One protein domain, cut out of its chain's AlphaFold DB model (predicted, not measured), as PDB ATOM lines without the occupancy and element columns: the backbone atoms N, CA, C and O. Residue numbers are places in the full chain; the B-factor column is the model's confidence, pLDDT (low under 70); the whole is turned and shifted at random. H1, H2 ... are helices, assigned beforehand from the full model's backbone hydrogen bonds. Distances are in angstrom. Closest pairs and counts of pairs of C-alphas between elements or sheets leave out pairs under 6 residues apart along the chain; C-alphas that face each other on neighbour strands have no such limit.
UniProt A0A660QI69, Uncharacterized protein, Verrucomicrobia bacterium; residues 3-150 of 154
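This is residues 3 to 150 of the 154 residues of an uncharacterized protein of Verrucomicrobia bacterium (UniProt A0A660QI69). One long helix, H1, makes the long axis, with H3 running back beside it and the hairpin of H4 and H5 slanting away to one side. H6 crosses H1 near its first end, where residues 3 to 33 make a head of loops; small H2 lies beyond the other end. The printed part has 148 residues with six named helices, H1 to H6 in order, and no named strand: all helix. It is only just loose, close to compact, with a radius of gyration of the C-alphas of 18.1 A, and spans 60 by 31 by 25 A.

H1, residues 34 to 65, touches H3, residues 81 to 99, at a shallow tilt of 24 degrees, opposite ways; their closest C-alphas, Ser 50 and Ala 95, are 4.3 A apart. H5, residues 126 to 140, touches H1, closest C-alphas Phe 138 and Cys 45, 6.0 A. H4, residues 103 to 122, and H5 form a hairpin. H6, residues 142 to 148, touches H1. H2, residues 69 to 73, touches no helix. Every O i to N i+4 pair is within hydrogen-bond range in H1 to H6.

H1, 46.5 A long, begins at C-alpha 34 (-13.889, 9.598, 100.305); H6 ends at C-alpha 148 (-12.078, -9.704, 98.796).

The printed part has no cut. Residues 67 to 79 have pLDDT under 70.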
ATOM      1  N   ARG A   3       2.445  -4.524 108.150       89.50
ATOM      2  CA  ARG A   3       1.003  -4.457 108.441       89.50
ATOM      3  C   ARG A   3       0.433  -3.162 107.866       89.50
ATOM      4  O   ARG A   3       0.898  -2.084 108.226       89.50
ATOM      5  N   CYS A   4      -0.600  -3.263 107.032       91.56
ATOM      6  CA  CYS A   4      -1.247  -2.090 106.454       91.56
ATOM      7  C   CYS A   4      -1.927  -1.229 107.527       91.56
ATOM      8  O   CYS A   4      -2.746  -1.722 108.301       91.56
ATOM      9  N   LYS A   5      -1.656   0.080 107.544       90.75
ATOM     10  CA  LYS A   5      -2.281   1.023 108.494       90.75
ATOM     11  C   LYS A   5      -3.790   1.180 108.250       90.75
ATOM     12  O   LYS A   5      -4.547   1.456 109.186       90.75
ATOM     13  N   SER A   6      -4.249   0.968 107.016       92.19
ATOM     14  CA  SER A   6      -5.657   1.108 106.631       92.19
ATOM     15  C   SER A   6      -6.466  -0.149 106.943       92.19
ATOM     16  O   SER A   6      -7.353  -0.081 107.793       92.19
ATOM     17  N   CYS A   7      -6.132  -1.300 106.353       92.12
ATOM     18  CA  CYS A   7      -6.902  -2.544 106.502       92.12
ATOM     19  C   CYS A   7      -6.319  -3.550 107.515       92.12
ATOM     20  O   CYS A   7      -6.904  -4.605 107.715       92.12
ATOM     21  N   LEU A   8      -5.172  -3.271 108.148       93.19
ATOM     22  CA  LEU A   8      -4.462  -4.171 109.084       93.19
ATOM     23  C   LEU A   8      -4.037  -5.541 108.535       93.19
ATOM     24  O   LEU A   8      -3.488  -6.348 109.294       93.19
ATOM     25  N   ALA A   9      -4.219  -5.799 107.241       90.81
ATOM     26  CA  ALA A   9      -3.681  -6.991 106.608       90.81
ATOM     27  C   ALA A   9      -2.147  -6.989 106.692       90.81
ATOM     28  O   ALA A   9      -1.505  -5.945 106.531       90.81
ATOM     29  N   LYS A  10      -1.559  -8.159 106.952       87.44
ATOM     30  CA  LYS A  10      -0.119  -8.386 106.797       87.44
ATOM     31  C   LYS A  10       0.111  -8.860 105.366       87.44
ATOM     32  O   LYS A  10      -0.282  -9.973 105.035       87.44
ATOM     33  N   ALA A  11       0.705  -8.011 104.542       82.88
ATOM     34  CA  ALA A  11       1.035  -8.323 103.159       82.88
ATOM     35  C   ALA A  11       2.243  -7.485 102.737       82.88
ATOM     36  O   ALA A  11       2.483  -6.414 103.305       82.88
ATOM     37  N   ASP A  12       3.005  -7.971 101.767       84.31
ATOM     38  CA  ASP A  12       4.041  -7.154 101.152       84.31
ATOM     39  C   ASP A  12       3.389  -6.174 100.169       84.31
ATOM     40  O   ASP A  12       2.490  -6.562  99.421       84.31
ATOM     41  N   PRO A  13       3.719  -4.876 100.254       83.75
ATOM     42  CA  PRO A  13       3.125  -3.891  99.371       83.75
ATOM     43  C   PRO A  13       3.640  -4.060  97.946       83.75
ATOM     44  O   PRO A  13       4.844  -4.155  97.723       83.75
ATOM     45  N   GLU A  14       2.725  -4.010  96.989       83.44
ATOM     46  CA  GLU A  14       3.033  -3.996  95.562       83.44
ATOM     47  C   GLU A  14       2.972  -2.542  95.093       83.44
ATOM     48  O   GLU A  14       1.964  -1.867  95.300       83.44
ATOM     49  N   HIS A  15       4.067  -2.019  94.537       85.38
ATOM     50  CA  HIS A  15       4.160  -0.616  94.094       85.38
ATOM     51  C   HIS A  15       3.786   0.412  95.188       85.38
ATOM     52  O   HIS A  15       3.191   1.451  94.918       85.38
ATOM     53  N   GLY A  16       4.096   0.114  96.458       85.38
ATOM     54  CA  GLY A  16       3.755   0.973  97.605       85.38
ATOM     55  C   GLY A  16       2.286   0.905  98.057       85.38
ATOM     56  O   GLY A  16       1.923   1.519  99.068       85.38
ATOM     57  N   MET A  17       1.454   0.117  97.373       90.25
ATOM     58  CA  MET A  17       0.030  -0.068  97.651       90.25
ATOM     59  C   MET A  17      -0.212  -1.342  98.462       90.25
ATOM     60  O   MET A  17       0.517  -2.330  98.371       90.25
ATOM     61  N   CYS A  18      -1.244  -1.339  99.305       92.25
ATOM     62  CA  CYS A  18      -1.680  -2.566  99.963       92.25
ATOM     63  C   CYS A  18      -2.445  -3.458  98.970       92.25
ATOM     64  O   CYS A  18      -3.480  -3.012  98.480       92.25
ATOM     65  N   PRO A  19      -2.058  -4.732  98.764       91.12
ATOM     66  CA  PRO A  19      -2.740  -5.605  97.803       91.12
ATOM     67  C   PRO A  19      -4.189  -5.924  98.200       91.12
ATOM     68  O   PRO A  19      -4.989  -6.307  97.363       91.12
ATOM     69  N   VAL A  20      -4.555  -5.756  99.477       92.62
ATOM     70  CA  VAL A  20      -5.911  -6.030  99.983       92.62
ATOM     71  C   VAL A  20      -6.867  -4.868  99.734       92.62
ATOM     72  O   VAL A  20      -7.965  -5.068  99.229       92.62
ATOM     73  N   CYS A  21      -6.484  -3.661 100.154       92.81
ATOM     74  CA  CYS A  21      -7.379  -2.504 100.127       92.81
ATOM     75  C   CYS A  21      -7.020  -1.473  99.056       92.81
ATOM     76  O   CYS A  21      -7.727  -0.482  98.946       92.81
ATOM     77  N   GLY A  22      -5.916  -1.653  98.328       92.31
ATOM     78  CA  GLY A  22      -5.449  -0.727  97.295       92.31
ATOM     79  C   GLY A  22      -5.001   0.641  97.814       92.31
ATOM     80  O   GLY A  22      -4.802   1.541  97.021       92.31
ATOM     81  N   ILE A  23      -4.869   0.844  99.130       93.06
ATOM     82  CA  ILE A  23      -4.479   2.144  99.706       93.06
ATOM     83  C   ILE A  23      -2.959   2.171  99.888       93.06
ATOM     84  O   ILE A  23      -2.381   1.190 100.373       93.06
ATOM     85  N   GLY A  24      -2.329   3.301  99.558       92.06
ATOM     86  CA  GLY A  24      -0.900   3.531  99.782       92.06
ATOM     87  C   GLY A  24      -0.506   3.337 101.250       92.06
ATOM     88  O   GLY A  24      -1.166   3.848 102.157       92.06
ATOM     89  N   GLN A  25       0.574   2.594 101.504       86.06
ATOM     90  CA  GLN A  25       0.983   2.195 102.863       86.06
ATOM     91  C   GLN A  25       1.346   3.371 103.777       86.06
ATOM     92  O   GLN A  25       1.141   3.299 104.992       86.06
ATOM     93  N   GLU A  26       1.876   4.447 103.198       87.06
ATOM     94  CA  GLU A  26       2.328   5.619 103.951       87.06
ATOM     95  C   GLU A  26       1.270   6.713 104.088       87.06
ATOM     96  O   GLU A  26       1.450   7.647 104.867       87.06
ATOM     97  N   LYS A  27       0.127   6.556 103.411       90.06
ATOM     98  CA  LYS A  27      -0.944   7.549 103.409       90.06
ATOM     99  C   LYS A  27      -1.597   7.658 104.788       90.06
ATOM    100  O   LYS A  27      -2.038   6.657 105.376       90.06
ATOM    101  N   LYS A  28      -1.666   8.874 105.328       89.75
ATOM    102  CA  LYS A  28      -2.290   9.146 106.632       89.75
ATOM    103  C   LYS A  28      -3.810   9.216 106.502       89.75
ATOM    104  O   LYS A  28      -4.369   9.405 105.429       89.75
ATOM    105  N   ARG A  29      -4.523   9.062 107.626       86.88
ATOM    106  CA  ARG A  29      -6.001   9.006 107.653       86.88
ATOM    107  C   ARG A  29      -6.667  10.278 107.105       86.88
ATOM    108  O   ARG A  29      -7.746  10.187 106.525       86.88
ATOM    109  N   ASN A  30      -6.055  11.433 107.328       90.88
ATOM    110  CA  ASN A  30      -6.525  12.741 106.867       90.88
ATOM    111  C   ASN A  30      -6.310  12.960 105.361       90.88
ATOM    112  O   ASN A  30      -7.027  13.759 104.776       90.88
ATOM    113  N   GLU A  31      -5.390  12.223 104.740       92.88
ATOM    114  CA  GLU A  31      -5.069  12.323 103.310       92.88
ATOM    115  C   GLU A  31      -5.956  11.415 102.445       92.88
ATOM    116  O   GLU A  31      -5.882  11.462 101.220       92.88
ATOM    117  N   LEU A  32      -6.784  10.564 103.066       92.81
ATOM    118  CA  LEU A  32      -7.628   9.605 102.358       92.81
ATOM    119  C   LEU A  32      -8.770  10.297 101.600       92.81
ATOM    120  O   LEU A  32      -9.506  11.111 102.175       92.81
ATOM    121  N   SER A  33      -8.976   9.891 100.348       95.25
ATOM    122  CA  SER A  33     -10.156  10.244  99.563       95.25
ATOM    123  C   SER A  33     -11.433   9.668 100.202       95.25
ATOM    124  O   SER A  33     -11.361   8.764 101.049       95.25
ATOM    125  N   PRO A  34     -12.625  10.167  99.836       95.00
ATOM    126  CA  PRO A  34     -13.889   9.598 100.305       95.00
ATOM    127  C   PRO A  34     -14.007   8.086 100.043       95.00
ATOM    128  O   PRO A  34     -14.392   7.337 100.945       95.00
ATOM    129  N   ASP A  35     -13.582   7.621  98.866       93.81
ATOM    130  CA  ASP A  35     -13.620   6.200  98.502       93.81
ATOM    131  C   ASP A  35     -12.633   5.367  99.322       93.81
ATOM    132  O   ASP A  35     -12.988   4.313  99.853       93.81
ATOM    133  N   GLU A  36     -11.415   5.864  99.543       94.94
ATOM    134  CA  GLU A  36     -10.439   5.191 100.404       94.94
ATOM    135  C   GLU A  36     -10.920   5.110 101.860       94.94
ATOM    136  O   GLU A  36     -10.693   4.105 102.543       94.94
ATOM    137  N   LYS A  37     -11.615   6.143 102.360       95.50
ATOM    138  CA  LYS A  37     -12.244   6.116 103.691       95.50
ATOM    139  C   LYS A  37     -13.325   5.040 103.763       95.50
ATOM    140  O   LYS A  37     -13.371   4.316 104.759       95.50
ATOM    141  N   LYS A  38     -14.143   4.899 102.715       95.31
ATOM    142  CA  LYS A  38     -15.168   3.852 102.606       95.31
ATOM    143  C   LYS A  38     -14.541   2.457 102.591       95.31
ATOM    144  O   LYS A  38     -14.923   1.613 103.400       95.31
ATOM    145  N   VAL A  39     -13.533   2.230 101.749       95.88
ATOM    146  CA  VAL A  39     -12.789   0.960 101.687       95.88
ATOM    147  C   VAL A  39     -12.159   0.634 103.040       95.88
ATOM    148  O   VAL A  39     -12.294  -0.482 103.541       95.88
ATOM    149  N   ARG A  40     -11.517   1.616 103.683       95.62
ATOM    150  CA  ARG A  40     -10.949   1.456 105.025       95.62
ATOM    151  C   ARG A  40     -12.016   1.067 106.046       95.62
ATOM    152  O   ARG A  40     -11.762   0.170 106.845       95.62
ATOM    153  N   TYR A  41     -13.164   1.741 106.049       96.25
ATOM    154  CA  TYR A  41     -14.263   1.440 106.962       96.25
ATOM    155  C   TYR A  41     -14.719  -0.014 106.808       96.25
ATOM    156  O   TYR A  41     -14.657  -0.769 107.776       96.25
ATOM    157  N   PHE A  42     -15.048  -0.444 105.588       96.69
ATOM    158  CA  PHE A  42     -15.494  -1.818 105.348       96.69
ATOM    159  C   PHE A  42     -14.414  -2.857 105.641       96.69
ATOM    160  O   PHE A  42     -14.722  -3.891 106.224       96.69
ATOM    161  N   ALA A  43     -13.145  -2.571 105.344       96.12
ATOM    162  CA  ALA A  43     -12.047  -3.450 105.731       96.12
ATOM    163  C   ALA A  43     -11.998  -3.659 107.258       96.12
ATOM    164  O   ALA A  43     -11.857  -4.781 107.741       96.12
ATOM    165  N   ARG A  44     -12.185  -2.588 108.041       96.00
ATOM    166  CA  ARG A  44     -12.254  -2.685 109.506       96.00
ATOM    167  C   ARG A  44     -13.510  -3.403 109.988       96.00
ATOM    168  O   ARG A  44     -13.397  -4.192 110.920       96.00
ATOM    169  N   CYS A  45     -14.657  -3.186 109.352       97.12
ATOM    170  CA  CYS A  45     -15.876  -3.930 109.659       97.12
ATOM    171  C   CYS A  45     -15.697  -5.428 109.399       97.12
ATOM    172  O   CYS A  45     -16.028  -6.214 110.274       97.12
ATOM    173  N   ILE A  46     -15.086  -5.833 108.279       97.38
ATOM    174  CA  ILE A  46     -14.769  -7.242 107.981       97.38
ATOM    175  C   ILE A  46     -13.911  -7.860 109.094       97.38
ATOM    176  O   ILE A  46     -14.191  -8.971 109.541       97.38
ATOM    177  N   LEU A  47     -12.900  -7.139 109.593       96.50
ATOM    178  CA  LEU A  47     -12.109  -7.601 110.741       96.50
ATOM    179  C   LEU A  47     -12.918  -7.653 112.039       96.50
ATOM    180  O   LEU A  47     -12.723  -8.565 112.837       96.50
ATOM    181  N   GLY A  48     -13.836  -6.709 112.246       97.00
ATOM    182  CA  GLY A  48     -14.795  -6.764 113.346       97.00
ATOM    183  C   GLY A  48     -15.649  -8.030 113.281       97.00
ATOM    184  O   GLY A  48     -15.769  -8.736 114.277       97.00
ATOM    185  N   VAL A  49     -16.151  -8.379 112.095       97.38
ATOM    186  CA  VAL A  49     -16.933  -9.603 111.880       97.38
ATOM    187  C   VAL A  49     -16.083 -10.870 112.059       97.38
ATOM    188  O   VAL A  49     -16.536 -11.835 112.670       97.38
ATOM    189  N   SER A  50     -14.818 -10.858 111.628       97.31
ATOM    190  CA  SER A  50     -13.851 -11.911 111.983       97.31
ATOM    191  C   SER A  50     -13.735 -12.068 113.508       97.31
ATOM    192  O   SER A  50     -13.781 -13.187 114.012       97.31
ATOM    193  N   GLY A  51     -13.683 -10.959 114.255       97.44
ATOM    194  CA  GLY A  51     -13.702 -10.955 115.721       97.44
ATOM    195  C   GLY A  51     -14.981 -11.544 116.327       97.44
ATOM    196  O   GLY A  51     -14.893 -12.315 117.279       97.44
ATOM    197  N   VAL A  52     -16.156 -11.263 115.751       96.75
ATOM    198  CA  VAL A  52     -17.432 -11.884 116.171       96.75
ATOM    199  C   VAL A  52     -17.356 -13.410 116.072       96.75
ATOM    200  O   VAL A  52     -17.783 -14.106 116.988       96.75
ATOM    201  N   HIS A  53     -16.743 -13.942 115.012       97.38
ATOM    202  CA  HIS A  53     -16.531 -15.383 114.882       97.38
ATOM    203  C   HIS A  53     -15.521 -15.948 115.887       97.38
ATOM    204  O   HIS A  53     -15.690 -17.076 116.339       97.38
ATOM    205  N   VAL A  54     -14.508 -15.180 116.301       97.81
ATOM    206  CA  VAL A  54     -13.627 -15.590 117.410       97.81
ATOM    207  C   VAL A  54     -14.421 -15.700 118.713       97.81
ATOM    208  O   VAL A  54     -14.272 -16.686 119.431       97.81
ATOM    209  N   VAL A  55     -15.302 -14.739 119.002       97.12
ATOM    210  CA  VAL A  55     -16.185 -14.805 120.179       97.12
ATOM    211  C   VAL A  55     -17.114 -16.019 120.088       97.12
ATOM    212  O   VAL A  55     -17.203 -16.786 121.043       97.12
ATOM    213  N   GLY A  56     -17.742 -16.250 118.932       94.19
ATOM    214  CA  GLY A  56     -18.586 -17.424 118.694       94.19
ATOM    215  C   GLY A  56     -17.841 -18.747 118.890       94.19
ATOM    216  O   GLY A  56     -18.365 -19.654 119.531       94.19
ATOM    217  N   LEU A  57     -16.596 -18.840 118.410       95.81
ATOM    218  CA  LEU A  57     -15.718 -19.991 118.638       95.81
ATOM    219  C   LEU A  57     -15.472 -20.219 120.134       95.81
ATOM    220  O   LEU A  57     -15.655 -21.336 120.612       95.81
ATOM    221  N   VAL A  58     -15.070 -19.177 120.866       94.94
ATOM    222  CA  VAL A  58     -14.795 -19.272 122.308       94.94
ATOM    223  C   VAL A  58     -16.044 -19.706 123.069       94.94
ATOM    224  O   VAL A  58     -15.944 -20.579 123.923       94.94
ATOM    225  N   LEU A  59     -17.218 -19.170 122.726       91.69
ATOM    226  CA  LEU A  59     -18.486 -19.577 123.335       91.69
ATOM    227  C   LEU A  59     -18.813 -21.049 123.049       91.69
ATOM    228  O   LEU A  59     -19.172 -21.774 123.973       91.69
ATOM    229  N   CYS A  60     -18.636 -21.517 121.809       90.50
ATOM    230  CA  CYS A  60     -18.855 -22.927 121.470       90.50
ATOM    231  C   CYS A  60     -17.910 -23.849 122.252       90.50
ATOM    232  O   CYS A  60     -18.352 -24.862 122.787       90.50
ATOM    233  N   LEU A  61     -16.624 -23.493 122.349       90.50
ATOM    234  CA  LEU A  61     -15.632 -24.273 123.094       90.50
ATOM    235  C   LEU A  61     -15.879 -24.237 124.604       90.50
ATOM    236  O   LEU A  61     -15.748 -25.265 125.254       90.50
ATOM    237  N   TYR A  62     -16.267 -23.087 125.157       88.06
ATOM    238  CA  TYR A  62     -16.637 -22.957 126.565       88.06
ATOM    239  C   TYR A  62     -17.797 -23.895 126.904       88.06
ATOM    240  O   TYR A  62     -17.704 -24.684 127.843       88.06
ATOM    241  N   VAL A  63     -18.859 -23.875 126.095       84.81
ATOM    242  CA  VAL A  63     -20.005 -24.765 126.299       84.81
ATOM    243  C   VAL A  63     -19.601 -26.234 126.144       84.81
ATOM    244  O   VAL A  63     -19.996 -27.054 126.959       84.81
ATOM    245  N   LEU A  64     -18.788 -26.569 125.140       82.75
ATOM    246  CA  LEU A  64     -18.390 -27.951 124.866       82.75
ATOM    247  C   LEU A  64     -17.446 -28.545 125.927       82.75
ATOM    248  O   LEU A  64     -17.526 -29.737 126.207       82.75
ATOM    249  N   LEU A  65     -16.516 -27.746 126.461       80.81
ATOM    250  CA  LEU A  65     -15.425 -28.220 127.322       80.81
ATOM    251  C   LEU A  65     -15.696 -28.028 128.817       80.81
ATOM    252  O   LEU A  65     -15.157 -28.780 129.625       80.81
ATOM    253  N   ILE A  66     -16.469 -27.004 129.190       74.44
ATOM    254  CA  ILE A  66     -16.682 -26.614 130.593       74.44
ATOM    255  C   ILE A  66     -18.109 -26.934 131.041       74.44
ATOM    256  O   ILE A  66     -18.308 -27.351 132.182       74.44
ATOM    257  N   HIS A  67     -19.109 -26.789 130.164       66.00
ATOM    258  CA  HIS A  67     -20.460 -27.224 130.496       66.00
ATOM    259  C   HIS A  67     -20.590 -28.745 130.344       66.00
ATOM    260  O   HIS A  67     -20.437 -29.324 129.274       66.00
ATOM    261  N   ASN A  68     -20.841 -29.373 131.489       60.09
ATOM    262  CA  ASN A  68     -20.803 -30.806 131.753       60.09
ATOM    263  C   ASN A  68     -21.538 -31.674 130.698       60.09
ATOM    264  O   ASN A  68     -22.711 -31.407 130.417       60.09
ATOM    265  N   PRO A  69     -20.949 -32.790 130.215       56.28
ATOM    266  CA  PRO A  69     -21.665 -33.799 129.421       56.28
ATOM    267  C   PRO A  69     -22.897 -34.377 130.141       56.28
ATOM    268  O   PRO A  69     -23.826 -34.847 129.489       56.28
ATOM    269  N   GLU A  70     -22.967 -34.279 131.473       56.25
ATOM    270  CA  GLU A  70     -24.144 -34.656 132.266       56.25
ATOM    271  C   GLU A  70     -25.363 -33.740 132.049       56.25
ATOM    272  O   GLU A  70     -26.494 -34.217 132.086       56.25
ATOM    273  N   ALA A  71     -25.165 -32.443 131.781       56.44
ATOM    274  CA  ALA A  71     -26.261 -31.520 131.453       56.44
ATOM    275  C   ALA A  71     -26.785 -31.765 130.025       56.44
ATOM    276  O   ALA A  71     -27.985 -31.674 129.762       56.44
ATOM    277  N   ALA A  72     -25.895 -32.166 129.108       52.78
ATOM    278  CA  ALA A  72     -26.274 -32.643 127.779       52.78
ATOM    279  C   ALA A  72     -27.035 -33.984 127.838       52.78
ATOM    280  O   ALA A  72     -28.009 -34.160 127.111       52.78
ATOM    281  N   ALA A  73     -26.653 -34.898 128.741       52.16
ATOM    282  CA  ALA A  73     -27.362 -36.161 128.976       52.16
ATOM    283  C   ALA A  73     -28.756 -35.966 129.605       52.16
ATOM    284  O   ALA A  73     -29.658 -36.762 129.355       52.16
ATOM    285  N   LYS A  74     -28.950 -34.892 130.382       57.38
ATOM    286  CA  LYS A  74     -30.244 -34.490 130.963       57.38
ATOM    287  C   LYS A  74     -31.145 -33.705 129.997       57.38
ATOM    288  O   LYS A  74     -32.256 -33.349 130.372       57.38
ATOM    289  N   GLY A  75     -30.695 -33.442 128.766       53.88
ATOM    290  CA  GLY A  75     -31.468 -32.699 127.763       53.88
ATOM    291  C   GLY A  75     -31.580 -31.194 128.031       53.88
ATOM    292  O   GLY A  75     -32.396 -30.524 127.406       53.88
ATOM    293  N   GLU A  76     -30.766 -30.644 128.937       56.34
ATOM    294  CA  GLU A  76     -30.791 -29.216 129.292       56.34
ATOM    295  C   GLU A  76     -30.071 -28.340 128.252       56.34
ATOM    296  O   GLU A  76     -30.245 -27.121 128.224       56.34
ATOM    297  N   PHE A  77     -29.281 -28.953 127.362       56.94
ATOM    298  CA  PHE A  77     -28.635 -28.264 126.249       56.94
ATOM    299  C   PHE A  77     -29.433 -28.377 124.951       56.94
ATOM    300  O   PHE A  77     -29.723 -29.465 124.463       56.94
ATOM    301  N   VAL A  78     -29.690 -27.218 124.340       60.94
ATOM    302  CA  VAL A  78     -30.415 -27.071 123.065       60.94
ATOM    303  C   VAL A  78     -29.655 -27.688 121.875       60.94
ATOM    304  O   VAL A  78     -30.263 -28.020 120.860       60.94
ATOM    305  N   PHE A  79     -28.332 -27.875 121.980       68.44
ATOM    306  CA  PHE A  79     -27.490 -28.385 120.890       68.44
ATOM    307  C   PHE A  79     -26.665 -29.597 121.317       68.44
ATOM    308  O   PHE A  79     -26.049 -29.600 122.381       68.44
ATOM    309  N   SER A  80     -26.598 -30.609 120.445       79.88
ATOM    310  CA  SER A  80     -25.737 -31.771 120.667       79.88
ATOM    311  C   SER A  80     -24.248 -31.386 120.609       79.88
ATOM    312  O   SER A  80     -23.881 -30.445 119.893       79.88
ATOM    313  N   PRO A  81     -23.352 -32.135 121.282       81.62
ATOM    314  CA  PRO A  81     -21.908 -31.886 121.224       81.62
ATOM    315  C   PRO A  81     -21.351 -31.857 119.794       81.62
ATOM    316  O   PRO A  81     -20.493 -31.037 119.473       81.62
ATOM    317  N   ALA A  82     -21.888 -32.700 118.905       85.69
ATOM    318  CA  ALA A  82     -21.511 -32.726 117.493       85.69
ATOM    319  C   ALA A  82     -21.874 -31.418 116.762       85.69
ATOM    320  O   ALA A  82     -21.084 -30.915 115.957       85.69
ATOM    321  N   ILE A  83     -23.039 -30.831 117.064       87.44
ATOM    322  CA  ILE A  83     -23.453 -29.536 116.504       87.44
ATOM    323  C   ILE A  83     -22.537 -28.423 117.021       87.44
ATOM    324  O   ILE A  83     -22.037 -27.629 116.225       87.44
ATOM    325  N   LEU A  84     -22.257 -28.392 118.327       87.44
ATOM    326  CA  LEU A  84     -21.360 -27.399 118.928       87.44
ATOM    327  C   LEU A  84     -19.940 -27.479 118.354       87.44
ATOM    328  O   LEU A  84     -19.356 -26.447 118.021       87.44
ATOM    329  N   ALA A  85     -19.405 -28.688 118.168       90.19
ATOM    330  CA  ALA A  85     -18.108 -28.895 117.529       90.19
ATOM    331  C   ALA A  85     -18.102 -28.396 116.073       90.19
ATOM    332  O   ALA A  85     -17.176 -27.700 115.653       90.19
ATOM    333  N   THR A  86     -19.164 -28.680 115.314       93.00
ATOM    334  CA  THR A  86     -19.309 -28.206 113.929       93.00
ATOM    335  C   THR A  86     -19.365 -26.678 113.865       93.00
ATOM    336  O   THR A  86     -18.676 -26.061 113.050       93.00
ATOM    337  N   LEU A  87     -20.131 -26.046 114.759       92.19
ATOM    338  CA  LEU A  87     -20.211 -24.589 114.866       92.19
ATOM    339  C   LEU A  87     -18.874 -23.971 115.285       92.19
ATOM    340  O   LEU A  87     -18.503 -22.927 114.747       92.19
ATOM    341  N   ALA A  88     -18.124 -24.607 116.188       94.44
ATOM    342  CA  ALA A  88     -16.782 -24.166 116.557       94.44
ATOM    343  C   ALA A  88     -15.848 -24.178 115.336       94.44
ATOM    344  O   ALA A  88     -15.211 -23.169 115.037       94.44
ATOM    345  N   ILE A  89     -15.826 -25.274 114.569       96.62
ATOM    346  CA  ILE A  89     -15.009 -25.390 113.351       96.62
ATOM    347  C   ILE A  89     -15.403 -24.323 112.322       96.62
ATOM    348  O   ILE A  89     -14.529 -23.650 111.771       96.62
ATOM    349  N   LEU A  90     -16.704 -24.119 112.094       96.44
ATOM    350  CA  LEU A  90     -17.197 -23.097 111.170       96.44
ATOM    351  C   LEU A  90     -16.771 -21.687 111.599       96.44
ATOM    352  O   LEU A  90     -16.282 -20.912 110.776       96.44
ATOM    353  N   ASN A  91     -16.913 -21.358 112.886       97.25
ATOM    354  CA  ASN A  91     -16.483 -20.073 113.434       97.25
ATOM    355  C   ASN A  91     -14.968 -19.884 113.315       97.25
ATOM    356  O   ASN A  91     -14.524 -18.815 112.905       97.25
ATOM    357  N   LEU A  92     -14.167 -20.916 113.590       97.88
ATOM    358  CA  LEU A  92     -12.718 -20.862 113.403       97.88
ATOM    359  C   LEU A  92     -12.347 -20.608 111.935       97.88
ATOM    360  O   LEU A  92     -11.523 -19.736 111.649       97.88
ATOM    361  N   ALA A  93     -12.976 -21.331 111.006       97.81
ATOM    362  CA  ALA A  93     -12.746 -21.173 109.574       97.81
ATOM    363  C   ALA A  93     -13.098 -19.751 109.109       97.81
ATOM    364  O   ALA A  93     -12.280 -19.089 108.465       97.81
ATOM    365  N   LEU A  94     -14.274 -19.242 109.482       97.75
ATOM    366  CA  LEU A  94     -14.709 -17.891 109.128       97.75
ATOM    367  C   LEU A  94     -13.839 -16.812 109.778       97.75
ATOM    368  O   LEU A  94     -13.419 -15.884 109.086       97.75
ATOM    369  N   ALA A  95     -13.480 -16.951 111.056       97.81
ATOM    370  CA  ALA A  95     -12.560 -16.038 111.730       97.81
ATOM    371  C   ALA A  95     -11.218 -15.958 110.987       97.81
ATOM    372  O   ALA A  95     -10.766 -14.863 110.635       97.81
ATOM    373  N   TYR A  96     -10.616 -17.112 110.679       97.50
ATOM    374  CA  TYR A  96      -9.351 -17.207 109.952       97.50
ATOM    375  C   TYR A  96      -9.445 -16.603 108.546       97.50
ATOM    376  O   TYR A  96      -8.581 -15.817 108.138       97.50
ATOM    377  N   GLY A  97     -10.482 -16.978 107.797       96.88
ATOM    378  CA  GLY A  97     -10.668 -16.591 106.405       96.88
ATOM    379  C   GLY A  97     -10.972 -15.101 106.248       96.88
ATOM    380  O   GLY A  97     -10.314 -14.420 105.458       96.88
ATOM    381  N   LEU A  98     -11.899 -14.567 107.047       97.00
ATOM    382  CA  LEU A  98     -12.230 -13.140 107.059       97.00
ATOM    383  C   LEU A  98     -11.054 -12.295 107.562       97.00
ATOM    384  O   LEU A  98     -10.753 -11.260 106.972       97.00
ATOM    385  N   GLY A  99     -10.320 -12.775 108.572       96.06
ATOM    386  CA  GLY A  99      -9.125 -12.103 109.092       96.06
ATOM    387  C   GLY A  99      -7.998 -11.957 108.059       96.06
ATOM    388  O   GLY A  99      -7.168 -11.052 108.161       96.06
ATOM    389  N   ARG A 100      -7.982 -12.821 107.035       94.56
ATOM    390  CA  ARG A 100      -7.066 -12.747 105.883       94.56
ATOM    391  C   ARG A 100      -7.701 -12.182 104.616       94.56
ATOM    392  O   ARG A 100      -7.043 -12.139 103.575       94.56
ATOM    393  N   TYR A 101      -8.949 -11.726 104.687       95.31
ATOM    394  CA  TYR A 101      -9.705 -11.267 103.526       95.31
ATOM    395  C   TYR A 101      -9.726 -12.308 102.393       95.31
ATOM    396  O   TYR A 101      -9.485 -11.967 101.235       95.31
ATOM    397  N   ALA A 102      -9.931 -13.583 102.724       95.31
ATOM    398  CA  ALA A 102      -9.988 -14.660 101.743       95.31
ATOM    399  C   ALA A 102     -11.345 -14.680 101.022       95.31
ATOM    400  O   ALA A 102     -12.394 -14.625 101.662       95.31
ATOM    401  N   PHE A 103     -11.338 -14.805  99.691       95.00
ATOM    402  CA  PHE A 103     -12.566 -14.748  98.888       95.00
ATOM    403  C   PHE A 103     -13.548 -15.890  99.189       95.00
ATOM    404  O   PHE A 103     -14.760 -15.683  99.210       95.00
ATOM    405  N   TRP A 104     -13.046 -17.092  99.497       96.25
ATOM    406  CA  TRP A 104     -13.907 -18.201  99.918       96.25
ATOM    407  C   TRP A 104     -14.670 -17.866 101.210       96.25
ATOM    408  O   TRP A 104     -15.849 -18.188 101.323       96.25
ATOM    409  N   ALA A 105     -14.034 -17.159 102.150       96.44
ATOM    410  CA  ALA A 105     -14.638 -16.809 103.431       96.44
ATOM    411  C   ALA A 105     -15.744 -15.767 103.267       96.44
ATOM    412  O   ALA A 105     -16.764 -15.861 103.939       96.44
ATOM    413  N   TYR A 106     -15.581 -14.830 102.327       96.00
ATOM    414  CA  TYR A 106     -16.654 -13.935 101.895       96.00
ATOM    415  C   TYR A 106     -17.879 -14.721 101.420       96.00
ATOM    416  O   TYR A 106     -18.966 -14.532 101.958       96.00
ATOM    417  N   ARG A 107     -17.697 -15.662 100.480       95.94
ATOM    418  CA  ARG A 107     -18.809 -16.459  99.933       95.94
ATOM    419  C   ARG A 107     -19.533 -17.249 101.023       95.94
ATOM    420  O   ARG A 107     -20.762 -17.236 101.067       95.94
ATOM    421  N   VAL A 108     -18.776 -17.903 101.907       96.44
ATOM    422  CA  VAL A 108     -19.342 -18.685 103.015       96.44
ATOM    423  C   VAL A 108     -20.053 -17.776 104.018       96.44
ATOM    424  O   VAL A 108     -21.182 -18.075 104.388       96.44
ATOM    425  N   ALA A 109     -19.455 -16.652 104.422       96.44
ATOM    426  CA  ALA A 109     -20.061 -15.730 105.382       96.44
ATOM    427  C   ALA A 109     -21.346 -15.085 104.840       96.44
ATOM    428  O   ALA A 109     -22.333 -14.984 105.566       96.44
ATOM    429  N   THR A 110     -21.373 -14.694 103.562       96.00
ATOM    430  CA  THR A 110     -22.582 -14.163 102.918       96.00
ATOM    431  C   THR A 110     -23.712 -15.190 102.933       96.00
ATOM    432  O   THR A 110     -24.817 -14.857 103.357       96.00
ATOM    433  N   ALA A 111     -23.440 -16.438 102.536       95.69
ATOM    434  CA  ALA A 111     -24.437 -17.506 102.584       95.69
ATOM    435  C   ALA A 111     -24.895 -17.795 104.024       95.69
ATOM    436  O   ALA A 111     -26.090 -17.897 104.287       95.69
ATOM    437  N   TYR A 112     -23.950 -17.864 104.964       94.62
ATOM    438  CA  TYR A 112     -24.217 -18.127 106.374       94.62
ATOM    439  C   TYR A 112     -25.128 -17.064 107.001       94.62
ATOM    440  O   TYR A 112     -26.142 -17.409 107.601       94.62
ATOM    441  N   TYR A 113     -24.826 -15.775 106.826       95.44
ATOM    442  CA  TYR A 113     -25.652 -14.703 107.393       95.44
ATOM    443  C   TYR A 113     -26.997 -14.544 106.702       95.44
ATOM    444  O   TYR A 113     -27.969 -14.172 107.357       95.44
ATOM    445  N   PHE A 114     -27.079 -14.862 105.411       94.38
ATOM    446  CA  PHE A 114     -28.356 -14.909 104.713       94.38
ATOM    447  C   PHE A 114     -29.269 -16.002 105.291       94.38
ATOM    448  O   PHE A 114     -30.408 -15.716 105.660       94.38
ATOM    449  N   LEU A 115     -28.752 -17.224 105.460       93.75
ATOM    450  CA  LEU A 115     -29.488 -18.328 106.089       93.75
ATOM    451  C   LEU A 115     -29.865 -18.011 107.539       93.75
ATOM    452  O   LEU A 115     -31.007 -18.230 107.938       93.75
ATOM    453  N   LEU A 116     -28.935 -17.438 108.309       91.38
ATOM    454  CA  LEU A 116     -29.198 -16.994 109.676       91.38
ATOM    455  C   LEU A 116     -30.330 -15.958 109.713       91.38
ATOM    456  O   LEU A 116     -31.209 -16.044 110.566       91.38
ATOM    457  N   GLY A 117     -30.343 -15.009 108.775       91.81
ATOM    458  CA  GLY A 117     -31.429 -14.046 108.621       91.81
ATOM    459  C   GLY A 117     -32.774 -14.731 108.384       91.81
ATOM    460  O   GLY A 117     -33.721 -14.458 109.115       91.81
ATOM    461  N   ILE A 118     -32.845 -15.673 107.434       94.12
ATOM    462  CA  ILE A 118     -34.073 -16.431 107.132       94.12
ATOM    463  C   ILE A 118     -34.601 -17.149 108.379       94.12
ATOM    464  O   ILE A 118     -35.772 -16.996 108.719       94.12
ATOM    465  N   VAL A 119     -33.746 -17.888 109.093       92.50
ATOM    466  CA  VAL A 119     -34.147 -18.641 110.296       92.50
ATOM    467  C   VAL A 119     -34.722 -17.715 111.371       92.50
ATOM    468  O   VAL A 119     -35.743 -18.031 111.988       92.50
ATOM    469  N   ASN A 120     -34.107 -16.547 111.570       90.38
ATOM    470  CA  ASN A 120     -34.557 -15.580 112.569       90.38
ATOM    471  C   ASN A 120     -35.819 -14.823 112.145       90.38
ATOM    472  O   ASN A 120     -36.617 -14.469 113.010       90.38
ATOM    473  N   VAL A 121     -36.034 -14.614 110.842       93.12
ATOM    474  CA  VAL A 121     -37.293 -14.076 110.305       93.12
ATOM    475  C   VAL A 121     -38.435 -15.057 110.543       93.12
ATOM    476  O   VAL A 121     -39.460 -14.662 111.089       93.12
ATOM    477  N   VAL A 122     -38.240 -16.338 110.211       93.19
ATOM    478  CA  VAL A 122     -39.245 -17.391 110.446       93.19
ATOM    479  C   VAL A 122     -39.576 -17.516 111.935       93.19
ATOM    480  O   VAL A 122     -40.734 -17.696 112.299       93.19
ATOM    481  N   SER A 123     -38.573 -17.361 112.800       90.94
ATOM    482  CA  SER A 123     -38.725 -17.448 114.258       90.94
ATOM    483  C   SER A 123     -39.122 -16.126 114.935       90.94
ATOM    484  O   SER A 123     -39.187 -16.074 116.161       90.94
ATOM    485  N   VAL A 124     -39.342 -15.046 114.171       92.81
ATOM    486  CA  VAL A 124     -39.703 -13.696 114.661       92.81
ATOM    487  C   VAL A 124     -38.735 -13.155 115.734       92.81
ATOM    488  O   VAL A 124     -39.108 -12.453 116.672       92.81
ATOM    489  N   GLN A 125     -37.440 -13.445 115.596       92.12
ATOM    490  CA  GLN A 125     -36.407 -12.988 116.531       92.12
ATOM    491  C   GLN A 125     -35.830 -11.635 116.098       92.12
ATOM    492  O   GLN A 125     -34.724 -11.557 115.560       92.12
ATOM    493  N   ILE A 126     -36.574 -10.551 116.340       90.81
ATOM    494  CA  ILE A 126     -36.242  -9.191 115.863       90.81
ATOM    495  C   ILE A 126     -34.780  -8.780 116.136       90.81
ATOM    496  O   ILE A 126     -34.112  -8.351 115.190       90.81
ATOM    497  N   PRO A 127     -34.217  -8.939 117.353       92.88
ATOM    498  CA  PRO A 127     -32.828  -8.548 117.604       92.88
ATOM    499  C   PRO A 127     -31.829  -9.330 116.741       92.88
ATOM    500  O   PRO A 127     -30.885  -8.756 116.198       92.88
ATOM    501  N   ALA A 128     -32.061 -10.631 116.564       89.12
ATOM    502  CA  ALA A 128     -31.203 -11.493 115.765       89.12
ATOM    503  C   ALA A 128     -31.304 -11.179 114.264       89.12
ATOM    504  O   ALA A 128     -30.291 -11.224 113.566       89.12
ATOM    505  N   ILE A 129     -32.486 -10.774 113.779       91.25
ATOM    506  CA  ILE A 129     -32.672 -10.278 112.406       91.25
ATOM    507  C   ILE A 129     -31.800  -9.038 112.174       91.25
ATOM    508  O   ILE A 129     -31.053  -8.989 111.197       91.25
ATOM    509  N   LEU A 130     -31.838  -8.056 113.082       94.31
ATOM    510  CA  LEU A 130     -31.042  -6.829 112.954       94.31
ATOM    511  C   LEU A 130     -29.536  -7.116 112.964       94.31
ATOM    512  O   LEU A 130     -28.789  -6.538 112.167       94.31
ATOM    513  N   ILE A 131     -29.089  -8.040 113.818       93.88
ATOM    514  CA  ILE A 131     -27.690  -8.482 113.853       93.88
ATOM    515  C   ILE A 131     -27.314  -9.155 112.528       93.88
ATOM    516  O   ILE A 131     -26.315  -8.772 111.919       93.88
ATOM    517  N   ALA A 132     -28.117 -10.106 112.042       93.88
ATOM    518  CA  ALA A 132     -27.851 -10.817 110.793       93.88
ATOM    519  C   ALA A 132     -27.780  -9.862 109.592       93.88
ATOM    520  O   ALA A 132     -26.839  -9.939 108.804       93.88
ATOM    521  N   LEU A 133     -28.714  -8.908 109.492       94.50
ATOM    522  CA  LEU A 133     -28.710  -7.883 108.446       94.50
ATOM    523  C   LEU A 133     -27.490  -6.963 108.540       94.50
ATOM    524  O   LEU A 133     -26.905  -6.626 107.515       94.50
ATOM    525  N   THR A 134     -27.065  -6.592 109.749       95.38
ATOM    526  CA  THR A 134     -25.875  -5.750 109.952       95.38
ATOM    527  C   THR A 134     -24.594  -6.479 109.538       95.38
ATOM    528  O   THR A 134     -23.759  -5.922 108.821       95.38
ATOM    529  N   LEU A 135     -24.443  -7.747 109.931       95.81
ATOM    530  CA  LEU A 135     -23.303  -8.578 109.532       95.81
ATOM    531  C   LEU A 135     -23.292  -8.813 108.016       95.81
ATOM    532  O   LEU A 135     -22.247  -8.679 107.370       95.81
ATOM    533  N   LEU A 136     -24.464  -9.082 107.435       95.19
ATOM    534  CA  LEU A 136     -24.627  -9.218 105.994       95.19
ATOM    535  C   LEU A 136     -24.329  -7.903 105.269       95.19
ATOM    536  O   LEU A 136     -23.691  -7.934 104.226       95.19
ATOM    537  N   TYR A 137     -24.699  -6.747 105.817       95.81
ATOM    538  CA  TYR A 137     -24.347  -5.448 105.248       95.81
ATOM    539  C   TYR A 137     -22.830  -5.231 105.229       95.81
ATOM    540  O   TYR A 137     -22.285  -4.789 104.217       95.81
ATOM    541  N   PHE A 138     -22.118  -5.584 106.303       95.81
ATOM    542  CA  PHE A 138     -20.665  -5.402 106.373       95.81
ATOM    543  C   PHE A 138     -19.873  -6.298 105.422       95.81
ATOM    544  O   PHE A 138     -18.800  -5.883 104.980       95.81
ATOM    545  N   ILE A 139     -20.387  -7.481 105.081       94.62
ATOM    546  CA  ILE A 139     -19.679  -8.433 104.211       94.62
ATOM    547  C   ILE A 139     -20.253  -8.481 102.793       94.62
ATOM    548  O   ILE A 139     -19.497  -8.616 101.840       94.62
ATOM    549  N   GLY A 140     -21.567  -8.366 102.631       90.69
ATOM    550  CA  GLY A 140     -22.309  -8.624 101.394       90.69
ATOM    551  C   GLY A 140     -22.455  -7.439 100.437       90.69
ATOM    552  O   GLY A 140     -23.070  -7.593  99.388       90.69
ATOM    553  N   ASN A 141     -21.911  -6.262 100.757       92.88
ATOM    554  CA  ASN A 141     -21.990  -5.093  99.874       92.88
ATOM    555  C   ASN A 141     -20.885  -5.085  98.793       92.88
ATOM    556  O   ASN A 141     -19.863  -5.764  98.909       92.88
ATOM    557  N   GLY A 142     -21.060  -4.257  97.755       92.94
ATOM    558  CA  GLY A 142     -20.130  -4.173  96.621       92.94
ATOM    559  C   GLY A 142     -18.700  -3.755  96.989       92.94
ATOM    560  O   GLY A 142     -17.746  -4.287  96.429       92.94
ATOM    561  N   THR A 143     -18.519  -2.864  97.970       94.12
ATOM    562  CA  THR A 143     -17.181  -2.452  98.429       94.12
ATOM    563  C   THR A 143     -16.485  -3.582  99.183       94.12
ATOM    564  O   THR A 143     -15.308  -3.842  98.938       94.12
ATOM    565  N   ALA A 144     -17.201  -4.296 100.055       93.50
ATOM    566  CA  ALA A 144     -16.658  -5.476 100.725       93.50
ATOM    567  C   ALA A 144     -16.241  -6.545  99.705       93.50
ATOM    568  O   ALA A 144     -15.098  -7.002  99.747       93.50
ATOM    569  N   LYS A 145     -17.107  -6.863  98.731       95.69
ATOM    570  CA  LYS A 145     -16.781  -7.775  97.623       95.69
ATOM    571  C   LYS A 145     -15.497  -7.354  96.896       95.69
ATOM    572  O   LYS A 145     -14.594  -8.174  96.752       95.69
ATOM    573  N   ALA A 146     -15.372  -6.079  96.529       94.38
ATOM    574  CA  ALA A 146     -14.186  -5.566  95.845       94.38
ATOM    575  C   ALA A 146     -12.894  -5.722  96.679       94.38
ATOM    576  O   ALA A 146     -11.840  -6.023  96.125       94.38
ATOM    577  N   ILE A 147     -12.955  -5.602  98.012       95.44
ATOM    578  CA  ILE A 147     -11.806  -5.866  98.906       95.44
ATOM    579  C   ILE A 147     -11.391  -7.346  98.865       95.44
ATOM    580  O   ILE A 147     -10.196  -7.665  98.819       95.44
ATOM    581  N   PHE A 148     -12.358  -8.267  98.880       95.50
ATOM    582  CA  PHE A 148     -12.078  -9.704  98.796       95.50
ATOM    583  C   PHE A 148     -11.553 -10.122  97.416       95.50
ATOM    584  O   PHE A 148     -10.694 -10.998  97.340       95.50
ATOM    585  N   GLU A 149     -12.014  -9.471  96.347       94.62
ATOM    586  CA  GLU A 149     -11.554  -9.693  94.967       94.62
ATOM    587  C   GLU A 149     -10.244  -8.969  94.626       94.62
ATOM    588  O   GLU A 149      -9.727  -9.157  93.527       94.62
ATOM    589  N   ARG A 150      -9.691  -8.174  95.555       92.62
ATOM    590  CA  ARG A 150      -8.486  -7.341  95.352       92.62
ATOM    591  C   ARG A 150      -8.665  -6.244  94.292       92.62
ATOM    592  O   ARG A 150      -7.713  -5.858  93.627       92.62
TER     593      ARG A 150